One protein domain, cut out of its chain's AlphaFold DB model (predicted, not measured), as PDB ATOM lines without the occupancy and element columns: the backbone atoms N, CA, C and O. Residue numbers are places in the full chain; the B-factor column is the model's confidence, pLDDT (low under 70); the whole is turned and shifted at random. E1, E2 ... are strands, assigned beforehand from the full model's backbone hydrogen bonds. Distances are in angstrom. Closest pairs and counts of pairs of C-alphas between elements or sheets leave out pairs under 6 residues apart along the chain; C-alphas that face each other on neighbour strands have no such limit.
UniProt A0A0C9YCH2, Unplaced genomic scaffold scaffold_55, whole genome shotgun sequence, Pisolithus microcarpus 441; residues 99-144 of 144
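AT A GLANCE: This is residues 99 to 144 of the 144 residues of an uncharacterized protein of Pisolithus microcarpus 441 (UniProt A0A0C9YCH2). What is the shape? Three antiparallel strands, E1, E2 and E3, lie side by side in that order as a small sheet; residues 99 to 100 fold back beside E1, and a tail, residues 137 to 144, follows E3. How large is it? The 46 printed residues, under half in named strands, are all strand in class and only just compact, close to loose: radius of gyration of the C-alphas 11.0 A, spans 28 by 23 by 16 A.

HOW THE PARTS SIT: What precedes the sheet? Residues 99 to 100 pair antiparallel with residues 110 to 111 of E1, residues 109 to 113. How do the strands join? E1 and E2, residues 119 to 127, form a hairpin at 157 degrees, with N 110 and O 122 2.9 A apart. E2 bends by 99 degrees at residue 124 and forms a hairpin with E3, residues 130 to 136, at 154 degrees, with N 123 and O 133 2.9 A apart; the three make a meander, each strand the antiparallel neighbour of the one before.

IN THESE COORDINATES: Where does E1 begin? C-alpha 109 is at (53.495, 10.614, -147.312). How long are E2 and E3? They measure 18.4 A and 16.0 A, and E3 ends at C-alpha 136, (63.884, 18.577, -145.871).

THE WHOLE: Is it cut? The printed part has no cut, and both links are tight. Where is confidence low? The pLDDT is under 70 at residues 103 to 107 and 137 to 144.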
ATOM      1  N   ARG A  99      60.379   5.093-147.840       85.31
ATOM      2  CA  ARG A  99      59.731   4.579-146.625       85.31
ATOM      3  C   ARG A  99      58.468   5.359-146.298       85.31
ATOM      4  O   ARG A  99      58.405   6.568-146.507       85.31
ATOM      5  N   LYS A 100      57.455   4.691-145.743       80.69
ATOM      6  CA  LYS A 100      56.317   5.392-145.121       80.69
ATOM      7  C   LYS A 100      56.834   6.273-143.984       80.69
ATOM      8  O   LYS A 100      57.703   5.851-143.226       80.69
ATOM      9  N   THR A 101      56.300   7.486-143.860       78.31
ATOM     10  CA  THR A 101      56.647   8.371-142.734       78.31
ATOM     11  C   THR A 101      56.039   7.898-141.418       78.31
ATOM     12  O   THR A 101      56.587   8.171-140.360       78.31
ATOM     13  N   THR A 102      54.911   7.194-141.486       71.44
ATOM     14  CA  THR A 102      54.084   6.783-140.345       71.44
ATOM     15  C   THR A 102      53.409   5.455-140.669       71.44
ATOM     16  O   THR A 102      52.932   5.276-141.791       71.44
ATOM     17  N   PHE A 103      53.314   4.548-139.696       62.62
ATOM     18  CA  PHE A 103      52.654   3.248-139.879       62.62
ATOM     19  C   PHE A 103      51.132   3.364-140.069       62.62
ATOM     20  O   PHE A 103      50.572   2.621-140.871       62.62
ATOM     21  N   PHE A 104      50.494   4.340-139.412       61.16
ATOM     22  CA  PHE A 104      49.041   4.582-139.459       61.16
ATOM     23  C   PHE A 104      48.628   5.795-140.306       61.16
ATOM     24  O   PHE A 104      47.447   6.106-140.406       61.16
ATOM     25  N   GLY A 105      49.587   6.504-140.904       59.97
ATOM     26  CA  GLY A 105      49.292   7.660-141.754       59.97
ATOM     27  C   GLY A 105      49.109   7.284-143.222       59.97
ATOM     28  O   GLY A 105      49.516   6.210-143.672       59.97
ATOM     29  N   GLY A 106      48.492   8.201-143.968       64.88
ATOM     30  CA  GLY A 106      48.135   8.012-145.369       64.88
ATOM     31  C   GLY A 106      49.303   7.566-146.253       64.88
ATOM     32  O   GLY A 106      50.469   7.914-146.058       64.88
ATOM     33  N   SER A 107      48.979   6.802-147.294       68.06
ATOM     34  CA  SER A 107      49.954   6.286-148.256       68.06
ATOM     35  C   SER A 107      50.633   7.365-149.106       68.06
ATOM     36  O   SER A 107      51.578   7.028-149.811       68.06
ATOM     37  N   LEU A 108      50.212   8.624-149.020       78.81
ATOM     38  CA  LEU A 108      50.716   9.737-149.825       78.81
ATOM     39  C   LEU A 108      51.775  10.586-149.094       78.81
ATOM     40  O   LEU A 108      52.088  11.696-149.509       78.81
ATOM     41  N   SER A 109      52.330  10.056-147.999       83.88
ATOM     42  CA  SER A 109      53.495  10.614-147.312       83.88
ATOM     43  C   SER A 109      54.635   9.590-147.291       83.88
ATOM     44  O   SER A 109      54.494   8.471-146.771       83.88
ATOM     45  N   ARG A 110      55.771   9.934-147.903       86.62
ATOM     46  CA  ARG A 110      56.964   9.075-147.993       86.62
ATOM     47  C   ARG A 110      58.217   9.859-147.642       86.62
ATOM     48  O   ARG A 110      58.300  11.046-147.916       86.62
ATOM     49  N   LYS A 111      59.203   9.182-147.060       89.69
ATOM     50  CA  LYS A 111      60.543   9.721-146.845       89.69
ATOM     51  C   LYS A 111      61.588   8.939-147.624       89.69
ATOM     52  O   LYS A 111      61.459   7.724-147.772       89.69
ATOM     53  N   PHE A 112      62.620   9.633-148.075       89.81
ATOM     54  CA  PHE A 112      63.778   9.047-148.737       89.81
ATOM     55  C   PHE A 112      65.055   9.727-148.263       89.81
ATOM     56  O   PHE A 112      65.032  10.861-147.786       89.81
ATOM     57  N   LYS A 113      66.171   9.012-148.378       89.44
ATOM     58  CA  LYS A 113      67.500   9.528-148.064       89.44
ATOM     59  C   LYS A 113      68.204   9.874-149.370       89.44
ATOM     60  O   LYS A 113      68.301   9.019-150.249       89.44
ATOM     61  N   ALA A 114      68.657  11.112-149.500       85.31
ATOM     62  CA  ALA A 114      69.450  11.545-150.641       85.31
ATOM     63  C   ALA A 114      70.897  11.037-150.531       85.31
ATOM     64  O   ALA A 114      71.330  10.532-149.491       85.31
ATOM     65  N   SER A 115      71.663  11.181-151.613       81.06
ATOM     66  CA  SER A 115      73.071  10.768-151.667       81.06
ATOM     67  C   SER A 115      73.974  11.539-150.699       81.06
ATOM     68  O   SER A 115      74.981  10.997-150.257       81.06
ATOM     69  N   ASP A 116      73.600  12.763-150.319       83.31
ATOM     70  CA  ASP A 116      74.290  13.564-149.298       83.31
ATOM     71  C   ASP A 116      73.930  13.160-147.856       83.31
ATOM     72  O   ASP A 116      74.400  13.753-146.888       83.31
ATOM     73  N   GLY A 117      73.082  12.143-147.708       85.75
ATOM     74  CA  GLY A 117      72.657  11.600-146.433       85.75
ATOM     75  C   GLY A 117      71.484  12.325-145.778       85.75
ATOM     76  O   GLY A 117      70.982  11.813-144.774       85.75
ATOM     77  N   ARG A 118      71.005  13.446-146.333       87.00
ATOM     78  CA  ARG A 118      69.831  14.149-145.804       87.00
ATOM     79  C   ARG A 118      68.550  13.371-146.088       87.00
ATOM     80  O   ARG A 118      68.381  12.769-147.150       87.00
ATOM     81  N   GLU A 119      67.643  13.378-145.116       89.06
ATOM     82  CA  GLU A 119      66.300  12.824-145.275       89.06
ATOM     83  C   GLU A 119      65.337  13.894-145.795       89.06
ATOM     84  O   GLU A 119      65.219  14.988-145.238       89.06
ATOM     85  N   PHE A 120      64.606  13.530-146.840       88.69
ATOM     86  CA  PHE A 120      63.560  14.331-147.456       88.69
ATOM     87  C   PHE A 120      62.213  13.641-147.262       88.69
ATOM     88  O   PHE A 120      62.131  12.409-147.204       88.69
ATOM     89  N   LYS A 121      61.147  14.432-147.175       89.25
ATOM     90  CA  LYS A 121      59.759  13.976-147.113       89.25
ATOM     91  C   LYS A 121      59.009  14.491-148.330       89.25
ATOM     92  O   LYS A 121      58.993  15.687-148.578       89.25
ATOM     93  N   TRP A 122      58.375  13.580-149.051       87.62
ATOM     94  CA  TRP A 122      57.426  13.863-150.117       87.62
ATOM     95  C   TRP A 122      56.017  13.716-149.547       87.62
ATOM     96  O   TRP A 122      55.656  12.636-149.062       87.62
ATOM     97  N   GLN A 123      55.225  14.785-149.591       86.75
ATOM     98  CA  GLN A 123      53.914  14.849-148.948       86.75
ATOM     99  C   GLN A 123      52.853  15.434-149.884       86.75
ATOM    100  O   GLN A 123      53.059  16.477-150.501       86.75
ATOM    101  N   HIS A 124      51.704  14.764-149.962       85.62
ATOM    102  CA  HIS A 124      50.533  15.252-150.688       85.62
ATOM    103  C   HIS A 124      49.744  16.258-149.848       85.62
ATOM    104  O   HIS A 124      49.419  15.953-148.699       85.62
ATOM    105  N   LYS A 125      49.413  17.417-150.429       85.50
ATOM    106  CA  LYS A 125      48.588  18.488-149.841       85.50
ATOM    107  C   LYS A 125      49.006  18.869-148.419       85.50
ATOM    108  O   LYS A 125      48.176  18.988-147.526       85.50
ATOM    109  N   SER A 126      50.315  18.996-148.205       82.00
ATOM    110  CA  SER A 126      50.882  19.394-146.905       82.00
ATOM    111  C   SER A 126      51.111  20.896-146.764       82.00
ATOM    112  O   SER A 126      51.268  21.371-145.648       82.00
ATOM    113  N   ILE A 127      51.126  21.624-147.881       84.12
ATOM    114  CA  ILE A 127      51.246  23.081-147.949       84.12
ATOM    115  C   ILE A 127      50.062  23.565-148.784       84.12
ATOM    116  O   ILE A 127      49.751  22.953-149.810       84.12
ATOM    117  N   ASP A 128      49.393  24.626-148.340       85.75
ATOM    118  CA  ASP A 128      48.238  25.166-149.054       85.75
ATOM    119  C   ASP A 128      48.615  25.622-150.473       85.75
ATOM    120  O   ASP A 128      49.725  26.091-150.722       85.75
ATOM    121  N   GLY A 129      47.715  25.409-151.430       87.50
ATOM    122  CA  GLY A 129      47.964  25.672-152.853       87.50
ATOM    123  C   GLY A 129      48.905  24.687-153.567       87.50
ATOM    124  O   GLY A 129      49.022  24.756-154.790       87.50
ATOM    125  N   HIS A 130      49.528  23.733-152.864       82.50
ATOM    126  CA  HIS A 130      50.443  22.754-153.461       82.50
ATOM    127  C   HIS A 130      49.925  21.318-153.323       82.50
ATOM    128  O   HIS A 130      49.781  20.782-152.222       82.50
ATOM    129  N   GLU A 131      49.697  20.643-154.454       87.50
ATOM    130  CA  GLU A 131      49.274  19.235-154.447       87.50
ATOM    131  C   GLU A 131      50.364  18.316-153.882       87.50
ATOM    132  O   GLU A 131      50.068  17.399-153.119       87.50
ATOM    133  N   TRP A 132      51.629  18.588-154.201       84.44
ATOM    134  CA  TRP A 132      52.777  17.822-153.730       84.44
ATOM    135  C   TRP A 132      53.894  18.759-153.282       84.44
ATOM    136  O   TRP A 132      54.233  19.708-153.985       84.44
ATOM    137  N   ALA A 133      54.481  18.469-152.122       87.38
ATOM    138  CA  ALA A 133      55.616  19.204-151.580       87.38
ATOM    139  C   ALA A 133      56.745  18.247-151.185       87.38
ATOM    140  O   ALA A 133      56.500  17.156-150.654       87.38
ATOM    141  N   VAL A 134      57.983  18.676-151.433       85.38
ATOM    142  CA  VAL A 134      59.194  18.001-150.962       85.38
ATOM    143  C   VAL A 134      59.856  18.879-149.910       85.38
ATOM    144  O   VAL A 134      60.309  19.981-150.204       85.38
ATOM    145  N   CYS A 135      59.932  18.372-148.685       84.38
ATOM    146  CA  CYS A 135      60.469  19.084-147.531       84.38
ATOM    147  C   CYS A 135      61.718  18.368-147.013       84.38
ATOM    148  O   CYS A 135      61.753  17.139-146.946       84.38
ATOM    149  N   PHE A 136      62.727  19.118-146.583       81.31
ATOM    150  CA  PHE A 136      63.884  18.577-145.871       81.31
ATOM    151  C   PHE A 136      63.964  19.192-144.483       81.31
ATOM    152  O   PHE A 136      63.658  20.367-144.294       81.31
ATOM    153  N   HIS A 137      64.336  18.386-143.493       65.12
ATOM    154  CA  HIS A 137      64.438  18.869-142.124       65.12
ATOM    155  C   HIS A 137      65.784  19.581-141.943       65.12
ATOM    156  O   HIS A 137      66.799  18.946-141.667       65.12
ATOM    157  N   LEU A 138      65.802  20.900-142.124       49.22
ATOM    158  CA  LEU A 138      66.731  21.744-141.377       49.22
ATOM    159  C   LEU A 138      66.102  21.993-140.006       49.22
ATOM    160  O   LEU A 138      64.883  22.117-139.897       49.22
ATOM    161  N   LEU A 139      66.941  21.988-138.974       38.81
ATOM    162  CA  LEU A 139      66.591  22.236-137.578       38.81
ATOM    163  C   LEU A 139      65.430  23.241-137.439       38.81
ATOM    164  O   LEU A 139      65.513  24.371-137.913       38.81
ATOM    165  N   SER A 140      64.359  22.790-136.779       36.22
ATOM    166  CA  SER A 140      63.351  23.623-136.111       36.22
ATOM    167  C   SER A 140      62.696  24.751-136.920       36.22
ATOM    168  O   SER A 140      62.660  25.873-136.439       36.22
ATOM    169  N   TYR A 141      62.066  24.458-138.059       35.88
ATOM    170  CA  TYR A 141      60.856  25.193-138.454       35.88
ATOM    171  C   TYR A 141      59.818  24.204-138.981       35.88
ATOM    172  O   TYR A 141      59.934  23.631-140.063       35.88
ATOM    173  N   THR A 142      58.830  23.932-138.138       36.56
ATOM    174  CA  THR A 142      57.595  23.243-138.498       36.56
ATOM    175  C   THR A 142      56.879  24.065-139.562       36.56
ATOM    176  O   THR A 142      56.557  25.221-139.314       36.56
ATOM    177  N   CYS A 143      56.622  23.479-140.731       37.84
ATOM    178  CA  CYS A 143      55.615  24.021-141.636       37.84
ATOM    179  C   CYS A 143      54.256  23.702-140.998       37.84
ATOM    180  O   CYS A 143      53.865  22.533-140.958       37.84
ATOM    181  N   SER A 144      53.653  24.710-140.367       36.50
ATOM    182  CA  SER A 144      52.283  24.710-139.843       36.50
ATOM    183  C   SER A 144      51.289  25.039-140.940       36.50
ATOM    184  O   SER A 144      51.620  25.973-141.708       36.50
TER     185      SER A 144